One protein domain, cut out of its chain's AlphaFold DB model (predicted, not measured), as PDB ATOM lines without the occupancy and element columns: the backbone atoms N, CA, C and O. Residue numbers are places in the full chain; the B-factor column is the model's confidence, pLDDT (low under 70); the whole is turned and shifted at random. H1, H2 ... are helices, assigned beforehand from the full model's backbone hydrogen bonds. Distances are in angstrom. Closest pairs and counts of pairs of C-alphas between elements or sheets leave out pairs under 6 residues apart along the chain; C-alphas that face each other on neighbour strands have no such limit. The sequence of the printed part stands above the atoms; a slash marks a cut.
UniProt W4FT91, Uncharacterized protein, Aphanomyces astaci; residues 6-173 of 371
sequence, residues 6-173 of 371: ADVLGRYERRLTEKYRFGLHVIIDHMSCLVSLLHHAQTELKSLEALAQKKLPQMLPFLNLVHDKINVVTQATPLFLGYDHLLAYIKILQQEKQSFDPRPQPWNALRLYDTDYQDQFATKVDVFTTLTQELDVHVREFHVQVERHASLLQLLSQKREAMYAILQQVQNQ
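What this domain is: This is residues 6 to 173 of the 371 residues of an uncharacterized protein of Aphanomyces astaci (UniProt W4FT91). Four helices, H2, H3, H4 and H6, form a long up-and-down bundle, each running against the one before it. At one end H1 and H7, side by side, make an arm across the bundle's direction; short H5 lies at the other end. The printed part has 168 residues with seven named helices, H1 to H7 in order, and no named strand: all helix. It is loose, with a radius of gyration of the C-alphas of 20.3 A and spans of 69 by 33 by 22 A.

Where its parts are: H2, residues 21 to 55, is 49.0 A long, with a kink of 38 degrees near residue 28. H6, residues 115 to 148, measures 48.8 A. H3 is residues 57 to 75, H4 83 to 100 and H5 105 to 112. H1, residues 6 to 19, begins at C-alpha 6 (-39.163, 11.857, 38.269); H7, residues 150 to 172, 31.9 A, ends at C-alpha 172 (-51.438, 5.046, 44.877).

How they stand to each other: H2 touches H6 at a shallow tilt of 21 degrees, the closest C-alphas, His 30 and Phe 142, 6.2 A apart. H2 and H3 are a helical hairpin, closest at C-alphas 52 and 59, 6.3 A. H4, the hub, touches H3 (C-alphas 66 and 100, 5.4 A), H6 (97 and 132, 6.4 A) and H7 (83 and 153, 4.7 A). H7 touches H1 with residues 156 to 164 alone. H5 is close to H3 but not clearly touching. Every O i to N i+4 pair is within hydrogen-bond range in H1 and H7; the counts are 27 of 31 in H2, 13 of 15 in H3, 11 of 14 in H4, 28 of 30 in H6 and 0 of 4 in H5, where 4 of 5 O i to N i+3 pairs are.

The domain as a whole: The C-alphas farthest apart, Asp 114 and Gln 173, are 71.8 A apart. The printed part has no cut and no long link. Residues 168 to 173 stand free. Residues 104 to 109 and 170 to 173 have pLDDT under 70.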
ATOM      1  N   ALA A   6     -39.775  11.153  39.386       78.75
ATOM      2  CA  ALA A   6     -39.163  11.857  38.269       78.75
ATOM      3  C   ALA A   6     -37.784  11.279  37.901       78.75
ATOM      4  O   ALA A   6     -37.477  11.138  36.719       78.75
ATOM      5  N   ASP A   7     -36.977  10.865  38.885       82.81
ATOM      6  CA  ASP A   7     -35.675  10.235  38.625       82.81
ATOM      7  C   ASP A   7     -35.825   8.870  37.946       82.81
ATOM      8  O   ASP A   7     -35.033   8.510  37.068       82.81
ATOM      9  N   VAL A   8     -36.822   8.086  38.361       85.25
ATOM     10  CA  VAL A   8     -37.083   6.760  37.791       85.25
ATOM     11  C   VAL A   8     -37.615   6.892  36.368       85.25
ATOM     12  O   VAL A   8     -37.112   6.211  35.468       85.25
ATOM     13  N   LEU A   9     -38.569   7.799  36.149       87.31
ATOM     14  CA  LEU A   9     -39.117   8.075  34.826       87.31
ATOM     15  C   LEU A   9     -38.034   8.616  33.880       87.31
ATOM     16  O   LEU A   9     -37.855   8.074  32.793       87.31
ATOM     17  N   GLY A  10     -37.220   9.578  34.323       86.50
ATOM     18  CA  GLY A  10     -36.135  10.134  33.510       86.50
ATOM     19  C   GLY A  10     -35.063   9.101  33.136       86.50
ATOM     20  O   GLY A  10     -34.558   9.094  32.012       86.50
ATOM     21  N   ARG A  11     -34.722   8.163  34.034       88.38
ATOM     22  CA  ARG A  11     -33.820   7.039  33.695       88.38
ATOM     23  C   ARG A  11     -34.442   6.092  32.674       88.38
ATOM     24  O   ARG A  11     -33.729   5.568  31.817       88.38
ATOM     25  N   TYR A  12     -35.743   5.847  32.783       91.00
ATOM     26  CA  TYR A  12     -36.468   5.000  31.845       91.00
ATOM     27  C   TYR A  12     -36.526   5.626  30.449       91.00
ATOM     28  O   TYR A  12     -36.205   4.954  29.470       91.00
ATOM     29  N   GLU A  13     -36.832   6.919  30.359       90.75
ATOM     30  CA  GLU A  13     -36.825   7.687  29.112       90.75
ATOM     31  C   GLU A  13     -35.456   7.640  28.421       90.75
ATOM     32  O   GLU A  13     -35.382   7.337  27.231       90.75
ATOM     33  N   ARG A  14     -34.354   7.823  29.163       88.69
ATOM     34  CA  ARG A  14     -32.996   7.683  28.601       88.69
ATOM     35  C   ARG A  14     -32.745   6.292  28.033       88.69
ATOM     36  O   ARG A  14     -32.276   6.170  26.907       88.69
ATOM     37  N   ARG A  15     -33.114   5.239  28.772       90.69
ATOM     38  CA  ARG A  15     -32.974   3.849  28.304       90.69
ATOM     39  C   ARG A  15     -33.817   3.562  27.068       90.69
ATOM     40  O   ARG A  15     -33.400   2.782  26.215       90.69
ATOM     41  N   LEU A  16     -35.002   4.161  26.967       90.44
ATOM     42  CA  LEU A  16     -35.826   4.065  25.768       90.44
ATOM     43  C   LEU A  16     -35.110   4.701  24.574       90.44
ATOM     44  O   LEU A  16     -34.952   4.039  23.549       90.44
ATOM     45  N   THR A  17     -34.611   5.926  24.720       87.75
ATOM     46  CA  THR A  17     -33.858   6.604  23.658       87.75
ATOM     47  C   THR A  17     -32.606   5.817  23.264       87.75
ATOM     48  O   THR A  17     -32.373   5.605  22.080       87.75
ATOM     49  N   GLU A  18     -31.844   5.287  24.226       88.88
ATOM     50  CA  GLU A  18     -30.673   4.434  23.966       88.88
ATOM     51  C   GLU A  18     -31.043   3.155  23.205       88.88
ATOM     52  O   GLU A  18     -30.371   2.785  22.239       88.88
ATOM     53  N   LYS A  19     -32.132   2.488  23.601       92.69
ATOM     54  CA  LYS A  19     -32.606   1.257  22.957       92.69
ATOM     55  C   LYS A  19     -33.010   1.488  21.504       92.69
ATOM     56  O   LYS A  19     -32.742   0.639  20.656       92.69
ATOM     57  N   TYR A  20     -33.660   2.613  21.223       92.25
ATOM     58  CA  TYR A  20     -34.174   2.944  19.895       92.25
ATOM     59  C   TYR A  20     -33.282   3.932  19.127       92.25
ATOM     60  O   TYR A  20     -33.676   4.403  18.063       92.25
ATOM     61  N   ARG A  21     -32.056   4.192  19.603       90.00
ATOM     62  CA  ARG A  21     -31.137   5.214  19.066       90.00
ATOM     63  C   ARG A  21     -30.914   5.137  17.558       90.00
ATOM     64  O   ARG A  21     -30.861   6.165  16.902       90.00
ATOM     65  N   PHE A  22     -30.840   3.931  16.991       91.00
ATOM     66  CA  PHE A  22     -30.647   3.754  15.550       91.00
ATOM     67  C   PHE A  22     -31.889   4.136  14.743       91.00
ATOM     68  O   PHE A  22     -31.762   4.690  13.661       91.00
ATOM     69  N   GLY A  23     -33.089   3.892  15.272       88.94
ATOM     70  CA  GLY A  23     -34.331   4.363  14.654       88.94
ATOM     71  C   GLY A  23     -34.581   5.857  14.877       88.94
ATOM     72  O   GLY A  23     -35.333   6.462  14.127       88.94
ATOM     73  N   LEU A  24     -33.945   6.448  15.893       92.19
ATOM     74  CA  LEU A  24     -34.092   7.856  16.264       92.19
ATOM     75  C   LEU A  24     -32.968   8.760  15.751       92.19
ATOM     76  O   LEU A  24     -33.056   9.961  15.970       92.19
ATOM     77  N   HIS A  25     -31.926   8.226  15.105       93.88
ATOM     78  CA  HIS A  25     -30.714   8.992  14.783       93.88
ATOM     79  C   HIS A  25     -31.025  10.301  14.044       93.88
ATOM     80  O   HIS A  25     -30.619  11.356  14.502       93.88
ATOM     81  N   VAL A  26     -31.874  10.251  13.011       93.81
ATOM     82  CA  VAL A  26     -32.295  11.438  12.248       93.81
ATOM     83  C   VAL A  26     -32.985  12.479  13.137       93.81
ATOM     84  O   VAL A  26     -32.719  13.671  13.026       93.81
ATOM     85  N   ILE A  27     -33.858  12.041  14.049       95.00
ATOM     86  CA  ILE A  27     -34.559  12.929  14.990       95.00
ATOM     87  C   ILE A  27     -33.562  13.575  15.957       95.00
ATOM     88  O   ILE A  27     -33.653  14.772  16.221       95.00
ATOM     89  N   ILE A  28     -32.607  12.794  16.468       92.69
ATOM     90  CA  ILE A  28     -31.558  13.271  17.375       92.69
ATOM     91  C   ILE A  28     -30.666  14.292  16.661       92.69
ATOM     92  O   ILE A  28     -30.426  15.357  17.219       92.69
ATOM     93  N   ASP A  29     -30.252  14.017  15.425       93.38
ATOM     94  CA  ASP A  29     -29.391  14.904  14.641       93.38
ATOM     95  C   ASP A  29     -30.069  16.257  14.376       93.38
ATOM     96  O   ASP A  29     -29.468  17.308  14.613       93.38
ATOM     97  N   HIS A  30     -31.349  16.257  13.981       93.25
ATOM     98  CA  HIS A  30     -32.118  17.498  13.823       93.25
ATOM     99  C   HIS A  30     -32.261  18.264  15.145       93.25
ATOM    100  O   HIS A  30     -32.082  19.480  15.168       93.25
ATOM    101  N   MET A  31     -32.542  17.576  16.254       92.56
ATOM    102  CA  MET A  31     -32.628  18.208  17.574       92.56
ATOM    103  C   MET A  31     -31.292  18.828  17.998       92.56
ATOM    104  O   MET A  31     -31.262  19.968  18.462       92.56
ATOM    105  N   SER A  32     -30.180  18.120  17.801       91.12
ATOM    106  CA  SER A  32     -28.835  18.624  18.085       91.12
ATOM    107  C   SER A  32     -28.471  19.827  17.215       91.12
ATOM    108  O   SER A  32     -27.892  20.792  17.722       91.12
ATOM    109  N   CYS A  33     -28.847  19.809  15.934       91.44
ATOM    110  CA  CYS A  33     -28.674  20.937  15.024       91.44
ATOM    111  C   CYS A  33     -29.460  22.167  15.504       91.44
ATOM    112  O   CYS A  33     -28.870  23.227  15.704       91.44
ATOM    113  N   LEU A  34     -30.756  22.014  15.804       90.88
ATOM    114  CA  LEU A  34     -31.608  23.105  16.289       90.88
ATOM    115  C   LEU A  34     -31.089  23.712  17.600       90.88
ATOM    116  O   LEU A  34     -31.031  24.932  17.731       90.88
ATOM    117  N   VAL A  35     -30.666  22.881  18.558       90.50
ATOM    118  CA  VAL A  35     -30.081  23.362  19.822       90.50
ATOM    119  C   VAL A  35     -28.792  24.149  19.572       90.50
ATOM    120  O   VAL A  35     -28.587  25.198  20.183       90.50
ATOM    121  N   SER A  36     -27.946  23.681  18.653       91.06
ATOM    122  CA  SER A  36     -26.695  24.364  18.300       91.06
ATOM    123  C   SER A  36     -26.956  25.718  17.632       91.06
ATOM    124  O   SER A  36     -26.329  26.710  18.003       91.06
ATOM    125  N   LEU A  37     -27.926  25.779  16.712       89.56
ATOM    126  CA  LEU A  37     -28.353  27.019  16.056       89.56
ATOM    127  C   LEU A  37     -28.889  28.034  17.070       89.56
ATOM    128  O   LEU A  37     -28.462  29.187  17.071       89.56
ATOM    129  N   LEU A  38     -29.769  27.611  17.981       88.88
ATOM    130  CA  LEU A  38     -30.316  28.489  19.021       88.88
ATOM    131  C   LEU A  38     -29.227  28.997  19.973       88.88
ATOM    132  O   LEU A  38     -29.226  30.171  20.340       88.88
ATOM    133  N   HIS A  39     -28.272  28.145  20.346       89.81
ATOM    134  CA  HIS A  39     -27.151  28.555  21.189       89.81
ATOM    135  C   HIS A  39     -26.246  29.587  20.497       89.81
ATOM    136  O   HIS A  39     -25.814  30.565  21.119       89.81
ATOM    137  N   HIS A  40     -25.992  29.402  19.199       89.19
ATOM    138  CA  HIS A  40     -25.269  30.382  18.396       89.19
ATOM    139  C   HIS A  40     -26.034  31.713  18.335       89.19
ATOM    140  O   HIS A  40     -25.459  32.752  18.660       89.19
ATOM    141  N   ALA A  41     -27.345  31.675  18.067       87.75
ATOM    142  CA  ALA A  41     -28.214  32.855  18.061       87.75
ATOM    143  C   ALA A  41     -28.141  33.642  19.376       87.75
ATOM    144  O   ALA A  41     -27.982  34.859  19.364       87.75
ATOM    145  N   GLN A  42     -28.208  32.958  20.524       89.31
ATOM    146  CA  GLN A  42     -28.101  33.598  21.841       89.31
ATOM    147  C   GLN A  42     -26.750  34.290  22.050       89.31
ATOM    148  O   GLN A  42     -26.684  35.349  22.678       89.31
ATOM    149  N   THR A  43     -25.667  33.692  21.558       90.38
ATOM    150  CA  THR A  43     -24.316  34.253  21.688       90.38
ATOM    151  C   THR A  43     -24.170  35.517  20.844       90.38
ATOM    152  O   THR A  43     -23.699  36.547  21.334       90.38
ATOM    153  N   GLU A  44     -24.639  35.460  19.602       89.44
ATOM    154  CA  GLU A  44     -24.630  36.588  18.673       89.44
ATOM    155  C   GLU A  44     -25.556  37.719  19.140       89.44
ATOM    156  O   GLU A  44     -25.191  38.892  19.054       89.44
ATOM    157  N   LEU A  45     -26.701  37.378  19.740       89.88
ATOM    158  CA  LEU A  45     -27.661  38.357  20.246       89.88
ATOM    159  C   LEU A  45     -27.076  39.156  21.403       89.88
ATOM    160  O   LEU A  45     -27.149  40.379  21.394       89.88
ATOM    161  N   LYS A  46     -26.411  38.490  22.353       90.38
ATOM    162  CA  LYS A  46     -25.712  39.164  23.461       90.38
ATOM    163  C   LYS A  46     -24.631  40.120  22.958       90.38
ATOM    164  O   LYS A  46     -24.444  41.204  23.509       90.38
ATOM    165  N   SER A  47     -23.913  39.730  21.903       89.81
ATOM    166  CA  SER A  47     -22.922  40.604  21.267       89.81
ATOM    167  C   SER A  47     -23.585  41.825  20.620       89.81
ATOM    168  O   SER A  47     -23.071  42.936  20.765       89.81
ATOM    169  N   LEU A  48     -24.726  41.638  19.951       88.88
ATOM    170  CA  LEU A  48     -25.496  42.704  19.312       88.88
ATOM    171  C   LEU A  48     -26.142  43.657  20.333       88.88
ATOM    172  O   LEU A  48     -26.069  44.873  20.163       88.88
ATOM    173  N   GLU A  49     -26.696  43.134  21.426       90.88
ATOM    174  CA  GLU A  49     -27.219  43.904  22.564       90.88
ATOM    175  C   GLU A  49     -26.130  44.806  23.159       90.88
ATOM    176  O   GLU A  49     -26.350  46.004  23.350       90.88
ATOM    177  N   ALA A  50     -24.921  44.274  23.370       90.62
ATOM    178  CA  ALA A  50     -23.789  45.048  23.876       90.62
ATOM    179  C   ALA A  50     -23.338  46.156  22.902       90.62
ATOM    180  O   ALA A  50     -22.923  47.234  23.335       90.62
ATOM    181  N   LEU A  51     -23.415  45.917  21.586       88.12
ATOM    182  CA  LEU A  51     -23.138  46.935  20.566       88.12
ATOM    183  C   LEU A  51     -24.221  48.019  20.534       88.12
ATOM    184  O   LEU A  51     -23.891  49.209  20.477       88.12
ATOM    185  N   ALA A  52     -25.495  47.628  20.603       87.94
ATOM    186  CA  ALA A  52     -26.633  48.542  20.637       87.94
ATOM    187  C   ALA A  52     -26.618  49.407  21.904       87.94
ATOM    188  O   ALA A  52     -26.812  50.617  21.824       87.94
ATOM    189  N   GLN A  53     -26.285  48.838  23.063       90.56
ATOM    190  CA  GLN A  53     -26.218  49.573  24.326       90.56
ATOM    191  C   GLN A  53     -25.192  50.718  24.301       90.56
ATOM    192  O   GLN A  53     -25.390  51.731  24.968       90.56
ATOM    193  N   LYS A  54     -24.115  50.588  23.513       86.44
ATOM    194  CA  LYS A  54     -23.059  51.608  23.412       86.44
ATOM    195  C   LYS A  54     -23.462  52.836  22.601       86.44
ATOM    196  O   LYS A  54     -23.099  53.943  22.985       86.44
ATOM    197  N   LYS A  55     -24.127  52.652  21.454       84.81
ATOM    198  CA  LYS A  55     -24.373  53.751  20.499       84.81
ATOM    199  C   LYS A  55     -25.825  53.866  20.019       84.81
ATOM    200  O   LYS A  55     -26.186  54.935  19.541       84.81
ATOM    201  N   LEU A  56     -26.660  52.833  20.163       84.94
ATOM    202  CA  LEU A  56     -28.017  52.760  19.601       84.94
ATOM    203  C   LEU A  56     -29.044  52.141  20.587       84.94
ATOM    204  O   LEU A  56     -29.666  51.118  20.287       84.94
ATOM    205  N   PRO A  57     -29.270  52.745  21.769       86.00
ATOM    206  CA  PRO A  57     -30.082  52.144  22.835       86.00
ATOM    207  C   PRO A  57     -31.561  51.953  22.461       86.00
ATOM    208  O   PRO A  57     -32.227  51.071  22.996       86.00
ATOM    209  N   GLN A  58     -32.073  52.722  21.498       85.12
ATOM    210  CA  GLN A  58     -33.433  52.585  20.959       85.12
ATOM    211  C   GLN A  58     -33.719  51.224  20.300       85.12
ATOM    212  O   GLN A  58     -34.880  50.873  20.109       85.12
ATOM    213  N   MET A  59     -32.678  50.449  19.971       84.31
ATOM    214  CA  MET A  59     -32.801  49.084  19.453       84.31
ATOM    215  C   MET A  59     -33.009  48.029  20.545       84.31
ATOM    216  O   MET A  59     -33.528  46.953  20.254       84.31
ATOM    217  N   LEU A  60     -32.645  48.322  21.798       87.31
ATOM    218  CA  LEU A  60     -32.672  47.348  22.895       87.31
ATOM    219  C   LEU A  60     -34.055  46.720  23.144       87.31
ATOM    220  O   LEU A  60     -34.097  45.510  23.328       87.31
ATOM    221  N   PRO A  61     -35.191  47.450  23.099       87.94
ATOM    222  CA  PRO A  61     -36.503  46.827  23.284       87.94
ATOM    223  C   PRO A  61     -36.817  45.748  22.239       87.94
ATOM    224  O   PRO A  61     -37.452  44.748  22.559       87.94
ATOM    225  N   PHE A  62     -36.347  45.928  21.000       86.50
ATOM    226  CA  PHE A  62     -36.530  44.953  19.926       86.50
ATOM    227  C   PHE A  62     -35.609  43.747  20.110       86.50
ATOM    228  O   PHE A  62     -36.061  42.618  19.971       86.50
ATOM    229  N   LEU A  63     -34.347  43.972  20.485       89.00
ATOM    230  CA  LEU A  63     -33.402  42.888  20.768       89.00
ATOM    231  C   LEU A  63     -33.835  42.051  21.979       89.00
ATOM    232  O   LEU A  63     -33.788  40.829  21.908       89.00
ATOM    233  N   ASN A  64     -34.365  42.684  23.029       89.56
ATOM    234  CA  ASN A  64     -34.931  41.989  24.187       89.56
ATOM    235  C   ASN A  64     -36.130  41.112  23.797       89.56
ATOM    236  O   ASN A  64     -36.266  40.004  24.301       89.56
ATOM    237  N   LEU A  65     -36.977  41.564  22.863       89.31
ATOM    238  CA  LEU A  65     -38.058  40.729  22.341       89.31
ATOM    239  C   LEU A  65     -37.501  39.480  21.643       89.31
ATOM    240  O   LEU A  65     -37.967  38.376  21.920       89.31
ATOM    241  N   VAL A  66     -36.489  39.634  20.778       89.75
ATOM    242  CA  VAL A  66     -35.808  38.492  20.136       89.75
ATOM    243  C   VAL A  66     -35.222  37.551  21.193       89.75
ATOM    244  O   VAL A  66     -35.386  36.335  21.102       89.75
ATOM    245  N   HIS A  67     -34.600  38.114  22.228       91.38
ATOM    246  CA  HIS A  67     -34.012  37.382  23.345       91.38
ATOM    247  C   HIS A  67     -35.047  36.514  24.059       91.38
ATOM    248  O   HIS A  67     -34.846  35.311  24.246       91.38
ATOM    249  N   ASP A  68     -36.185  37.112  24.410       91.56
ATOM    250  CA  ASP A  68     -37.288  36.427  25.069       91.56
ATOM    251  C   ASP A  68     -37.841  35.301  24.192       91.56
ATOM    252  O   ASP A  68     -38.079  34.197  24.683       91.56
ATOM    253  N   LYS A  69     -37.987  35.530  22.880       92.12
ATOM    254  CA  LYS A  69     -38.486  34.499  21.959       92.12
ATOM    255  C   LYS A  69     -37.518  33.336  21.794       92.12
ATOM    256  O   LYS A  69     -37.952  32.183  21.828       92.12
ATOM    257  N   ILE A  70     -36.218  33.602  21.682       91.00
ATOM    258  CA  ILE A  70     -35.209  32.538  21.649       91.00
ATOM    259  C   ILE A  70     -35.243  31.745  22.960       91.00
ATOM    260  O   ILE A  70     -35.246  30.516  22.924       91.00
ATOM    261  N   ASN A  71     -35.361  32.416  24.109       90.94
ATOM    262  CA  ASN A  71     -35.464  31.748  25.407       90.94
ATOM    263  C   ASN A  71     -36.713  30.870  25.528       90.94
ATOM    264  O   ASN A  71     -36.604  29.748  26.021       90.94
ATOM    265  N   VAL A  72     -37.873  31.335  25.052       92.50
ATOM    266  CA  VAL A  72     -39.111  30.536  25.011       92.50
ATOM    267  C   VAL A  72     -38.894  29.249  24.220       92.50
ATOM    268  O   VAL A  72     -39.222  28.165  24.702       92.50
ATOM    269  N   VAL A  73     -38.285  29.343  23.034       92.06
ATOM    270  CA  VAL A  73     -37.981  28.168  22.209       92.06
ATOM    271  C   VAL A  73     -36.975  27.254  22.913       92.06
ATOM    272  O   VAL A  73     -37.213  26.054  23.019       92.06
ATOM    273  N   THR A  74     -35.879  27.791  23.455       90.44
ATOM    274  CA  THR A  74     -34.870  26.987  24.162       90.44
ATOM    275  C   THR A  74     -35.473  26.241  25.355       90.44
ATOM    276  O   THR A  74     -35.197  25.055  25.531       90.44
ATOM    277  N   GLN A  75     -36.335  26.889  26.142       89.88
ATOM    278  CA  GLN A  75     -37.019  26.267  27.281       89.88
ATOM    279  C   GLN A  75     -38.044  25.209  26.858       89.88
ATOM    280  O   GLN A  75     -38.264  24.247  27.592       89.88
ATOM    281  N   ALA A  76     -38.645  25.358  25.678       91.12
ATOM    282  CA  ALA A  76     -39.580  24.388  25.119       91.12
ATOM    283  C   ALA A  76     -38.900  23.132  24.541       91.12
ATOM    284  O   ALA A  76     -39.605  22.204  24.138       91.12
ATOM    285  N   THR A  77     -37.562  23.081  24.498       90.75
ATOM    286  CA  THR A  77     -36.814  21.923  23.988       90.75
ATOM    287  C   THR A  77     -37.212  20.655  24.757       90.75
ATOM    288  O   THR A  77     -36.992  20.575  25.969       90.75
ATOM    289  N   PRO A  78     -37.783  19.638  24.090       90.25
ATOM    290  CA  PRO A  78     -38.295  18.462  24.770       90.25
ATOM    291  C   PRO A  78     -37.162  17.596  25.329       90.25
ATOM    292  O   PRO A  78     -36.230  17.220  24.621       90.25
ATOM    293  N   LEU A  79     -37.291  17.210  26.600       85.62
ATOM    294  CA  LEU A  79     -36.393  16.246  27.252       85.62
ATOM    295  C   LEU A  79     -36.684  14.794  26.835       85.62
ATOM    296  O   LEU A  79     -35.822  13.924  26.956       85.62
ATOM    297  N   PHE A  80     -37.893  14.539  26.333       90.38
ATOM    298  CA  PHE A  80     -38.354  13.239  25.868       90.38
ATOM    299  C   PHE A  80     -38.784  13.313  24.401       90.38
ATOM    300  O   PHE A  80     -39.582  14.167  24.018       90.38
ATOM    301  N   LEU A  81     -38.295  12.376  23.584       91.81
ATOM    302  CA  LEU A  81     -38.557  12.309  22.143       91.81
ATOM    303  C   LEU A  81     -39.880  11.582  21.839       91.81
ATOM    304  O   LEU A  81     -39.916  10.611  21.085       91.81
ATOM    305  N   GLY A  82     -40.964  12.016  22.482       92.12
ATOM    306  CA  GLY A  82     -42.319  11.537  22.206       92.12
ATOM    307  C   GLY A  82     -42.951  12.280  21.033       92.12
ATOM    308  O   GLY A  82     -42.622  13.437  20.787       92.12
ATOM    309  N   TYR A  83     -43.893  11.643  20.340       95.00
ATOM    310  CA  TYR A  83     -44.529  12.208  19.145       95.00
ATOM    311  C   TYR A  83     -45.168  13.580  19.416       95.00
ATOM    312  O   TYR A  83     -44.758  14.580  18.832       95.00
ATOM    313  N   ASP A  84     -46.078  13.655  20.392       93.31
ATOM    314  CA  ASP A  84     -46.775  14.905  20.724       93.31
ATOM    315  C   ASP A  84     -45.837  15.974  21.299       93.31
ATOM    316  O   ASP A  84     -46.051  17.168  21.098       93.31
ATOM    317  N   HIS A  85     -44.762  15.556  21.977       93.50
ATOM    318  CA  HIS A  85     -43.768  16.471  22.543       93.50
ATOM    319  C   HIS A  85     -42.978  17.166  21.427       93.50
ATOM    320  O   HIS A  85     -42.751  18.373  21.478       93.50
ATOM    321  N   LEU A  86     -42.597  16.410  20.394       95.69
ATOM    322  CA  LEU A  86     -41.876  16.939  19.241       95.69
ATOM    323  C   LEU A  86     -42.786  17.800  18.361       95.69
ATOM    324  O   LEU A  86     -42.362  18.872  17.935       95.69
ATOM    325  N   LEU A  87     -44.046  17.404  18.150       96.19
ATOM    326  CA  LEU A  87     -45.019  18.237  17.433       96.19
ATOM    327  C   LEU A  87     -45.311  19.553  18.160       96.19
ATOM    328  O   LEU A  87     -45.368  20.609  17.525       96.19
ATOM    329  N   ALA A  88     -45.460  19.520  19.487       95.12
ATOM    330  CA  ALA A  88     -45.631  20.728  20.286       95.12
ATOM    331  C   ALA A  88     -44.420  21.664  20.148       95.12
ATOM    332  O   ALA A  88     -44.589  22.864  19.934       95.12
ATOM    333  N   TYR A  89     -43.205  21.111  20.191       95.94
ATOM    334  CA  TYR A  89     -41.981  21.883  20.003       95.94
ATOM    335  C   TYR A  89     -41.869  22.483  18.591       95.94
ATOM    336  O   TYR A  89     -41.586  23.672  18.449       95.94
ATOM    337  N   ILE A  90     -42.181  21.708  17.545       95.38
ATOM    338  CA  ILE A  90     -42.236  22.193  16.156       95.38
ATOM    339  C   ILE A  90     -43.228  23.349  16.019       95.38
ATOM    340  O   ILE A  90     -42.925  24.345  15.364       95.38
ATOM    341  N   LYS A  91     -44.401  23.253  16.651       95.12
ATOM    342  CA  LYS A  91     -45.404  24.321  16.625       95.12
ATOM    343  C   LYS A  91     -44.874  25.610  17.255       95.12
ATOM    344  O   LYS A  91     -45.054  26.676  16.673       95.12
ATOM    345  N   ILE A  92     -44.192  25.513  18.397       94.12
ATOM    346  CA  ILE A  92     -43.564  26.665  19.063       94.12
ATOM    347  C   ILE A  92     -42.481  27.273  18.163       94.12
ATOM    348  O   ILE A  92     -42.480  28.480  17.931       94.12
ATOM    349  N   LEU A  93     -41.618  26.443  17.568       92.56
ATOM    350  CA  LEU A  93     -40.609  26.886  16.600       92.56
ATOM    351  C   LEU A  93     -41.234  27.626  15.410       92.56
ATOM    352  O   LEU A  93     -40.749  28.681  15.011       92.56
ATOM    353  N   GLN A  94     -42.327  27.106  14.847       91.88
ATOM    354  CA  GLN A  94     -43.023  27.735  13.723       91.88
ATOM    355  C   GLN A  94     -43.651  29.083  14.086       91.88
ATOM    356  O   GLN A  94     -43.659  29.979  13.245       91.88
ATOM    357  N   GLN A  95     -44.173  29.213  15.307       91.44
ATOM    358  CA  GLN A  95     -44.802  30.439  15.799       91.44
ATOM    359  C   GLN A  95     -43.775  31.536  16.083       91.44
ATOM    360  O   GLN A  95     -44.012  32.695  15.754       91.44
ATOM    361  N   GLU A  96     -42.636  31.175  16.674       90.56
ATOM    362  CA  GLU A  96     -41.702  32.162  17.218       90.56
ATOM    363  C   GLU A  96     -40.571  32.546  16.257       90.56
ATOM    364  O   GLU A  96     -40.069  33.666  16.341       90.56
ATOM    365  N   LYS A  97     -40.208  31.687  15.291       85.31
ATOM    366  CA  LYS A  97     -39.063  31.919  14.383       85.31
ATOM    367  C   LYS A  97     -39.112  33.236  13.602       85.31
ATOM    368  O   LYS A  97     -38.068  33.804  13.312       85.31
ATOM    369  N   GLN A  98     -40.299  33.743  13.259       83.38
ATOM    370  CA  GLN A  98     -40.429  35.006  12.513       83.38
ATOM    371  C   GLN A  98     -40.011  36.218  13.350       83.38
ATOM    372  O   GLN A  98     -39.610  37.239  12.801       83.38
ATOM    373  N   SER A  99     -40.066  36.088  14.675       85.88
ATOM    374  CA  SER A  99     -39.640  37.124  15.612       85.88
ATOM    375  C   SER A  99     -38.125  37.140  15.817       85.88
ATOM    376  O   SER A  99     -37.654  37.924  16.631       85.88
ATOM    377  N   PHE A 100     -37.360  36.267  15.148       85.31
ATOM    378  CA  PHE A 100     -35.902  36.218  15.294       85.31
ATOM    379  C   PHE A 100     -35.182  37.243  14.418       85.31
ATOM    380  O   PHE A 100     -34.002  37.496  14.645       85.31
ATOM    381  N   ASP A 101     -35.877  37.851  13.454       80.25
ATOM    382  CA  ASP A 101     -35.341  38.941  12.646       80.25
ATOM    383  C   ASP A 101     -35.336  40.253  13.458       80.25
ATOM    384  O   ASP A 101     -36.401  40.797  13.768       80.25
ATOM    385  N   PRO A 102     -34.157  40.800  13.804       71.19
ATOM    386  CA  PRO A 102     -34.045  41.955  14.680       71.19
ATOM    387  C   PRO A 102     -34.178  43.293  13.930       71.19
ATOM    388  O   PRO A 102     -33.703  44.299  14.455       71.19
ATOM    389  N   ARG A 103     -34.744  43.344  12.710       71.88
ATOM    390  CA  ARG A 103     -34.815  44.558  11.860       71.88
ATOM    391  C   ARG A 103     -36.146  45.335  11.980       71.88
ATOM    392  O   ARG A 103     -37.085  45.071  11.230       71.88
ATOM    393  N   PRO A 104     -36.250  46.358  12.852       66.62
ATOM    394  CA  PRO A 104     -37.386  47.282  12.920       66.62
ATOM    395  C   PRO A 104     -37.152  48.577  12.108       66.62
ATOM    396  O   PRO A 104     -36.048  48.864  11.653       66.62
ATOM    397  N   GLN A 105     -38.176  49.436  11.987       57.09
ATOM    398  CA  GLN A 105     -38.084  50.739  11.291       57.09
ATOM    399  C   GLN A 105     -36.963  51.710  11.765       57.09
ATOM    400  O   GLN A 105     -36.424  52.424  10.913       57.09
ATOM    401  N   PRO A 106     -36.547  51.760  13.053       59.81
ATOM    402  CA  PRO A 106     -35.412  52.570  13.527       59.81
ATOM    403  C   PRO A 106     -34.041  52.213  12.927       59.81
ATOM    404  O   PRO A 106     -33.071  52.931  13.170       59.81
ATOM    405  N   TRP A 107     -33.951  51.148  12.123       66.19
ATOM    406  CA  TRP A 107     -32.747  50.715  11.406       66.19
ATOM    407  C   TRP A 107     -32.099  51.815  10.557       66.19
ATOM    408  O   TRP A 107     -30.880  51.886  10.435       66.19
ATOM    409  N   ASN A 108     -32.900  52.738  10.017       67.81
ATOM    410  CA  ASN A 108     -32.393  53.854   9.217       67.81
ATOM    411  C   ASN A 108     -31.429  54.775   9.992       67.81
ATOM    412  O   ASN A 108     -30.628  55.468   9.366       67.81
ATOM    413  N   ALA A 109     -31.460  54.748  11.332       69.44
ATOM    414  CA  ALA A 109     -30.538  55.496  12.184       69.44
ATOM    415  C   ALA A 109     -29.093  54.960  12.145       69.44
ATOM    416  O   ALA A 109     -28.175  55.704  12.479       69.44
ATOM    417  N   LEU A 110     -28.861  53.719  11.691       73.12
ATOM    418  CA  LEU A 110     -27.509  53.156  11.532       73.12
ATOM    419  C   LEU A 110     -26.657  53.941  10.527       73.12
ATOM    420  O   LEU A 110     -25.447  54.041  10.707       73.12
ATOM    421  N   ARG A 111     -27.289  54.581   9.531       75.69
ATOM    422  CA  ARG A 111     -26.613  55.406   8.510       75.69
ATOM    423  C   ARG A 111     -25.897  56.636   9.082       75.69
ATOM    424  O   ARG A 111     -25.161  57.293   8.355       75.69
ATOM    425  N   LEU A 112     -26.148  56.973  10.349       78.56
ATOM    426  CA  LEU A 112     -25.574  58.131  11.037       78.56
ATOM    427  C   LEU A 112     -24.228  57.831  11.727       78.56
ATOM    428  O   LEU A 112     -23.616  58.753  12.262       78.56
ATOM    429  N   TYR A 113     -23.774  56.572  11.745       82.19
ATOM    430  CA  TYR A 113     -22.547  56.146  12.436       82.19
ATOM    431  C   TYR A 113     -21.390  55.871  11.462       82.19
ATOM    432  O   TYR A 113     -21.581  55.870  10.251       82.19
ATOM    433  N   ASP A 114     -20.178  55.654  11.981       85.12
ATOM    434  CA  ASP A 114     -19.003  55.284  11.179       85.12
ATOM    435  C   ASP A 114     -19.171  53.927  10.460       85.12
ATOM    436  O   ASP A 114     -19.964  53.079  10.878       85.12
ATOM    437  N   THR A 115     -18.441  53.738   9.355       84.00
ATOM    438  CA  THR A 115     -18.546  52.542   8.498       84.00
ATOM    439  C   THR A 115     -18.216  51.262   9.265       84.00
ATOM    440  O   THR A 115     -18.940  50.282   9.145       84.00
ATOM    441  N   ASP A 116     -17.206  51.292  10.139       86.25
ATOM    442  CA  ASP A 116     -16.795  50.125  10.928       86.25
ATOM    443  C   ASP A 116     -17.905  49.644  11.881       86.25
ATOM    444  O   ASP A 116     -18.128  48.442  12.034       86.25
ATOM    445  N   TYR A 117     -18.622  50.565  12.536       85.75
ATOM    446  CA  TYR A 117     -19.756  50.228  13.398       85.75
ATOM    447  C   TYR A 117     -20.962  49.752  12.587       85.75
ATOM    448  O   TYR A 117     -21.643  48.818  13.013       85.75
ATOM    449  N   GLN A 118     -21.216  50.361  11.422       83.12
ATOM    450  CA  GLN A 118     -22.257  49.899  10.500       83.12
ATOM    451  C   GLN A 118     -21.987  48.462  10.039       83.12
ATOM    452  O   GLN A 118     -22.887  47.629  10.132       83.12
ATOM    453  N   ASP A 119     -20.755  48.150   9.641       84.38
ATOM    454  CA  ASP A 119     -20.356  46.824   9.164       84.38
ATOM    455  C   ASP A 119     -20.425  45.776  10.281       84.38
ATOM    456  O   ASP A 119     -20.936  44.672  10.073       84.38
ATOM    457  N   GLN A 120     -19.991  46.120  11.499       84.81
ATOM    458  CA  GLN A 120     -20.123  45.240  12.666       84.81
ATOM    459  C   GLN A 120     -21.590  44.936  12.990       84.81
ATOM    460  O   GLN A 120     -21.933  43.786  13.267       84.81
ATOM    461  N   PHE A 121     -22.463  45.945  12.954       84.94
ATOM    462  CA  PHE A 121     -23.885  45.771  13.250       84.94
ATOM    463  C   PHE A 121     -24.603  44.995  12.134       84.94
ATOM    464  O   PHE A 121     -25.390  44.094  12.423       84.94
ATOM    465  N   ALA A 122     -24.296  45.294  10.868       81.50
ATOM    466  CA  ALA A 122     -24.844  44.610   9.700       81.50
ATOM    467  C   ALA A 122     -24.454  43.127   9.677       81.50
ATOM    468  O   ALA A 122     -25.334  42.277   9.590       81.50
ATOM    469  N   THR A 123     -23.172  42.808   9.893       84.38
ATOM    470  CA  THR A 123     -22.681  41.419   9.923       84.38
ATOM    471  C   THR A 123     -23.427  40.581  10.963       84.38
ATOM    472  O   THR A 123     -23.825  39.452  10.693       84.38
ATOM    473  N   LYS A 124     -23.663  41.132  12.161       82.31
ATOM    474  CA  LYS A 124     -24.399  40.433  13.226       82.31
ATOM    475  C   LYS A 124     -25.865  40.209  12.869       82.31
ATOM    476  O   LYS A 124     -26.425  39.181  13.224       82.31
ATOM    477  N   VAL A 125     -26.489  41.132  12.147       80.12
ATOM    478  CA  VAL A 125     -27.883  40.996  11.704       80.12
ATOM    479  C   VAL A 125     -28.035  40.070  10.500       80.12
ATOM    480  O   VAL A 125     -29.032  39.349  10.408       80.12
ATOM    481  N   ASP A 126     -27.033  40.003   9.630       82.38
ATOM    482  CA  ASP A 126     -26.978  39.007   8.561       82.38
ATOM    483  C   ASP A 126     -26.935  37.583   9.130       82.38
ATOM    484  O   ASP A 126     -27.574  36.689   8.569       82.38
ATOM    485  N   VAL A 127     -26.306  37.378  10.295       83.56
ATOM    486  CA  VAL A 127     -26.379  36.096  11.019       83.56
ATOM    487  C   VAL A 127     -27.820  35.755  11.403       83.56
ATOM    488  O   VAL A 127     -28.256  34.638  11.144       83.56
ATOM    489  N   PHE A 128     -28.606  36.692  11.947       83.81
ATOM    490  CA  PHE A 128     -30.019  36.430  12.281       83.81
ATOM    491  C   PHE A 128     -30.898  36.210  11.049       83.81
ATOM    492  O   PHE A 128     -31.808  35.378  11.072       83.81
ATOM    493  N   THR A 129     -30.617  36.923   9.958       81.69
ATOM    494  CA  THR A 129     -31.316  36.727   8.681       81.69
ATOM    495  C   THR A 129     -31.044  35.327   8.128       81.69
ATOM    496  O   THR A 129     -31.980  34.621   7.751       81.69
ATOM    497  N   THR A 130     -29.780  34.898   8.151       84.25
ATOM    498  CA  THR A 130     -29.352  33.552   7.738       84.25
ATOM    499  C   THR A 130     -29.966  32.488   8.645       84.25
ATOM    500  O   THR A 130     -30.585  31.545   8.166       84.25
ATOM    501  N   LEU A 131     -29.919  32.697   9.959       84.19
ATOM    502  CA  LEU A 131     -30.482  31.789  10.954       84.19
ATOM    503  C   LEU A 131     -31.996  31.608  10.803       84.19
ATOM    504  O   LEU A 131     -32.504  30.500  10.941       84.19
ATOM    505  N   THR A 132     -32.728  32.677  10.482       83.88
ATOM    506  CA  THR A 132     -34.176  32.599  10.239       83.88
ATOM    507  C   THR A 132     -34.476  31.760   8.994       83.88
ATOM    508  O   THR A 132     -35.412  30.965   9.008       83.88
ATOM    509  N   GLN A 133     -33.661  31.882   7.939       86.00
ATOM    510  CA  GLN A 133     -33.783  31.074   6.721       86.00
ATOM    511  C   GLN A 133     -33.432  29.599   6.972       86.00
ATOM    512  O   GLN A 133     -34.182  28.715   6.554       86.00
ATOM    513  N   GLU A 134     -32.342  29.330   7.693       87.56
ATOM    514  CA  GLU A 134     -31.921  27.974   8.066       87.56
ATOM    515  C   GLU A 134     -32.953  27.287   8.964       87.56
ATOM    516  O   GLU A 134     -33.329  26.140   8.718       87.56
ATOM    517  N   LEU A 135     -33.492  28.000   9.960       87.94
ATOM    518  CA  LEU A 135     -34.591  27.503  10.789       87.94
ATOM    519  C   LEU A 135     -35.833  27.203   9.952       87.94
ATOM    520  O   LEU A 135     -36.526  26.221  10.211       87.94
ATOM    521  N   ASP A 136     -36.127  28.011   8.934       87.19
ATOM    522  CA  ASP A 136     -37.282  27.791   8.069       87.19
ATOM    523  C   ASP A 136     -37.203  26.458   7.318       87.19
ATOM    524  O   ASP A 136     -38.213  25.753   7.213       87.19
ATOM    525  N   VAL A 137     -36.007  26.101   6.844       89.75
ATOM    526  CA  VAL A 137     -35.726  24.825   6.176       89.75
ATOM    527  C   VAL A 137     -35.719  23.686   7.193       89.75
ATOM    528  O   VAL A 137     -36.505  22.743   7.066       89.75
ATOM    529  N   HIS A 138     -34.918  23.800   8.253       89.69
ATOM    530  CA  HIS A 138     -34.745  22.729   9.230       89.69
ATOM    531  C   HIS A 138     -36.022  22.397   9.998       89.69
ATOM    532  O   HIS A 138     -36.269  21.227  10.262       89.69
ATOM    533  N   VAL A 139     -36.875  23.375  10.316       91.75
ATOM    534  CA  VAL A 139     -38.163  23.109  10.981       91.75
ATOM    535  C   VAL A 139     -39.107  22.327  10.065       91.75
ATOM    536  O   VAL A 139     -39.834  21.452  10.538       91.75
ATOM    537  N   ARG A 140     -39.103  22.606   8.754       92.19
ATOM    538  CA  ARG A 140     -39.913  21.853   7.780       92.19
ATOM    539  C   ARG A 140     -39.390  20.432   7.618       92.19
ATOM    540  O   ARG A 140     -40.174  19.491   7.697       92.19
ATOM    541  N   GLU A 141     -38.083  20.274   7.428       94.50
ATOM    542  CA  GLU A 141     -37.446  18.958   7.326       94.50
ATOM    543  C   GLU A 141     -37.667  18.137   8.591       94.50
ATOM    544  O   GLU A 141     -38.081  16.982   8.518       94.50
ATOM    545  N   PHE A 142     -37.478  18.754   9.756       95.19
ATOM    546  CA  PHE A 142     -37.676  18.105  11.040       95.19
ATOM    547  C   PHE A 142     -39.117  17.621  11.210       95.19
ATOM    548  O   PHE A 142     -39.328  16.478  11.607       95.19
ATOM    549  N   HIS A 143     -40.106  18.431  10.824       96.06
ATOM    550  CA  HIS A 143     -41.508  18.015  10.822       96.06
ATOM    551  C   HIS A 143     -41.743  16.793   9.922       96.06
ATOM    552  O   HIS A 143     -42.341  15.816  10.367       96.06
ATOM    553  N   VAL A 144     -41.201  16.787   8.699       96.62
ATOM    554  CA  VAL A 144     -41.294  15.626   7.795       96.62
ATOM    555  C   VAL A 144     -40.660  14.378   8.417       96.62
ATOM    556  O   VAL A 144     -41.214  13.285   8.302       96.62
ATOM    557  N   GLN A 145     -39.519  14.514   9.097       96.12
ATOM    558  CA  GLN A 145     -38.873  13.376   9.754       96.12
ATOM    559  C   GLN A 145     -39.657  12.877  10.970       96.12
ATOM    560  O   GLN A 145     -39.732  11.662  11.165       96.12
ATOM    561  N   VAL A 146     -40.261  13.773  11.757       96.38
ATOM    562  CA  VAL A 146     -41.146  13.410  12.876       96.38
ATOM    563  C   VAL A 146     -42.349  12.617  12.370       96.38
ATOM    564  O   VAL A 146     -42.625  11.544  12.901       96.38
ATOM    565  N   GLU A 147     -42.991  13.067  11.291       97.25
ATOM    566  CA  GLU A 147     -44.102  12.345  10.654       97.25
ATOM    567  C   GLU A 147     -43.660  10.983  10.103       97.25
ATOM    568  O   GLU A 147     -44.291   9.953  10.350       97.25
ATOM    569  N   ARG A 148     -42.507  10.925   9.426       96.06
ATOM    570  CA  ARG A 148     -41.949   9.669   8.898       96.06
ATOM    571  C   ARG A 148     -41.672   8.635   9.994       96.06
ATOM    572  O   ARG A 148     -41.798   7.437   9.742       96.06
ATOM    573  N   HIS A 149     -41.298   9.082  11.191       95.88
ATOM    574  CA  HIS A 149     -41.000   8.223  12.342       95.88
ATOM    575  C   HIS A 149     -42.139   8.186  13.371       95.88
ATOM    576  O   HIS A 149     -41.934   7.692  14.484       95.88
ATOM    577  N   ALA A 150     -43.343   8.648  13.013       95.06
ATOM    578  CA  ALA A 150     -44.474   8.779  13.929       95.06
ATOM    579  C   ALA A 150     -44.769   7.482  14.692       95.06
ATOM    580  O   ALA A 150     -44.944   7.510  15.906       95.06
ATOM    581  N   SER A 151     -44.732   6.328  14.020       94.81
ATOM    582  CA  SER A 151     -44.988   5.022  14.644       94.81
ATOM    583  C   SER A 151     -44.000   4.690  15.771       94.81
ATOM    584  O   SER A 151     -44.401   4.221  16.838       94.81
ATOM    585  N   LEU A 152     -42.709   4.971  15.571       94.75
ATOM    586  CA  LEU A 152     -41.681   4.776  16.591       94.75
ATOM    587  C   LEU A 152     -41.860   5.771  17.743       94.75
ATOM    588  O   LEU A 152     -41.805   5.379  18.906       94.75
ATOM    589  N   LEU A 153     -42.112   7.044  17.439       95.81
ATOM    590  CA  LEU A 153     -42.286   8.102  18.438       95.81
ATOM    591  C   LEU A 153     -43.563   7.905  19.282       95.81
ATOM    592  O   LEU A 153     -43.571   8.158  20.491       95.81
ATOM    593  N   GLN A 154     -44.633   7.387  18.678       95.12
ATOM    594  CA  GLN A 154     -45.859   6.982  19.371       95.12
ATOM    595  C   GLN A 154     -45.611   5.764  20.265       95.12
ATOM    596  O   GLN A 154     -46.030   5.768  21.419       95.12
ATOM    597  N   LEU A 155     -44.856   4.762  19.795       93.19
ATOM    598  CA  LEU A 155     -44.447   3.621  20.621       93.19
ATOM    599  C   LEU A 155     -43.654   4.067  21.859       93.19
ATOM    600  O   LEU A 155     -43.856   3.532  22.949       93.19
ATOM    601  N   LEU A 156     -42.746   5.035  21.710       93.69
ATOM    602  CA  LEU A 156     -42.023   5.608  22.848       93.69
ATOM    603  C   LEU A 156     -42.986   6.276  23.830       93.69
ATOM    604  O   LEU A 156     -42.880   6.040  25.035       93.69
ATOM    605  N   SER A 157     -43.934   7.063  23.320       93.31
ATOM    606  CA  SER A 157     -44.929   7.776  24.133       93.31
ATOM    607  C   SER A 157     -45.800   6.798  24.926       93.31
ATOM    608  O   SER A 157     -45.882   6.909  26.146       93.31
ATOM    609  N   GLN A 158     -46.301   5.742  24.280       93.56
ATOM    610  CA  GLN A 158     -47.053   4.664  24.933       93.56
ATOM    611  C   GLN A 158     -46.239   3.965  26.029       93.56
ATOM    612  O   GLN A 158     -46.748   3.684  27.112       93.56
ATOM    613  N   LYS A 159     -44.953   3.685  25.778       92.00
ATOM    614  CA  LYS A 159     -44.071   3.059  26.775       92.00
ATOM    615  C   LYS A 159     -43.841   3.960  27.983       92.00
ATOM    616  O   LYS A 159     -43.846   3.472  29.113       92.00
ATOM    617  N   ARG A 160     -43.657   5.260  27.754       91.69
ATOM    618  CA  ARG A 160     -43.539   6.263  28.816       91.69
ATOM    619  C   ARG A 160     -44.820   6.349  29.640       91.69
ATOM    620  O   ARG A 160     -44.740   6.294  30.860       91.69
ATOM    621  N   GLU A 161     -45.978   6.430  28.994       91.50
ATOM    622  CA  GLU A 161     -47.281   6.481  29.666       91.50
ATOM    623  C   GLU A 161     -47.562   5.214  30.471       91.50
ATOM    624  O   GLU A 161     -48.013   5.303  31.608       91.50
ATOM    625  N   ALA A 162     -47.223   4.037  29.940       88.38
ATOM    626  CA  ALA A 162     -47.339   2.782  30.674       88.38
ATOM    627  C   ALA A 162     -46.449   2.772  31.928       88.38
ATOM    628  O   ALA A 162     -46.907   2.389  33.002       88.38
ATOM    629  N   MET A 163     -45.196   3.233  31.822       88.38
ATOM    630  CA  MET A 163     -44.302   3.353  32.979       88.38
ATOM    631  C   MET A 163     -44.824   4.376  33.991       88.38
ATOM    632  O   MET A 163     -44.789   4.124  35.191       88.38
ATOM    633  N   TYR A 164     -45.341   5.507  33.517       86.56
ATOM    634  CA  TYR A 164     -45.940   6.527  34.368       86.56
ATOM    635  C   TYR A 164     -47.179   5.996  35.100       86.56
ATOM    636  O   TYR A 164     -47.285   6.147  36.311       86.56
ATOM    637  N   ALA A 165     -48.060   5.270  34.410       84.44
ATOM    638  CA  ALA A 165     -49.207   4.606  35.019       84.44
ATOM    639  C   ALA A 165     -48.779   3.567  36.068       84.44
ATOM    640  O   ALA A 165     -49.393   3.486  37.129       84.44
ATOM    641  N   ILE A 166     -47.703   2.809  35.816       82.62
ATOM    642  CA  ILE A 166     -47.121   1.890  36.807       82.62
ATOM    643  C   ILE A 166     -46.597   2.666  38.019       82.62
ATOM    644  O   ILE A 166     -46.880   2.277  39.146       82.62
ATOM    645  N   LEU A 167     -45.870   3.767  37.819       82.94
ATOM    646  CA  LEU A 167     -45.350   4.597  38.910       82.94
ATOM    647  C   LEU A 167     -46.471   5.236  39.741       82.94
ATOM    648  O   LEU A 167     -46.405   5.224  40.970       82.94
ATOM    649  N   GLN A 168     -47.541   5.696  39.094       80.12
ATOM    650  CA  GLN A 168     -48.737   6.178  39.776       80.12
ATOM    651  C   GLN A 168     -49.459   5.056  40.523       80.12
ATOM    652  O   GLN A 168     -49.922   5.264  41.638       80.12
ATOM    653  N   GLN A 169     -49.543   3.849  39.959       71.50
ATOM    654  CA  GLN A 169     -50.079   2.686  40.673       71.50
ATOM    655  C   GLN A 169     -49.202   2.315  41.872       71.50
ATOM    656  O   GLN A 169     -49.741   2.013  42.924       71.50
ATOM    657  N   VAL A 170     -47.878   2.396  41.754       67.56
ATOM    658  CA  VAL A 170     -46.905   2.158  42.836       67.56
ATOM    659  C   VAL A 170     -47.036   3.196  43.959       67.56
ATOM    660  O   VAL A 170     -46.847   2.853  45.122       67.56
ATOM    661  N   GLN A 171     -47.360   4.450  43.636       65.56
ATOM    662  CA  GLN A 171     -47.618   5.498  44.632       65.56
ATOM    663  C   GLN A 171     -49.016   5.401  45.256       65.56
ATOM    664  O   GLN A 171     -49.166   5.609  46.459       65.56
ATOM    665  N   ASN A 172     -50.035   5.080  44.452       61.06
ATOM    666  CA  ASN A 172     -51.438   5.046  44.877       61.06
ATOM    667  C   ASN A 172     -51.848   3.701  45.497       61.06
ATOM    668  O   ASN A 172     -52.839   3.628  46.222       61.06
ATOM    669  N   GLN A 173     -51.103   2.628  45.231       52.12
ATOM    670  CA  GLN A 173     -51.265   1.326  45.862       52.12
ATOM    671  C   GLN A 173     -50.122   1.123  46.846       52.12
ATOM    672  O   GLN A 173     -48.950   1.142  46.483       52.12
TER     673      GLN A 173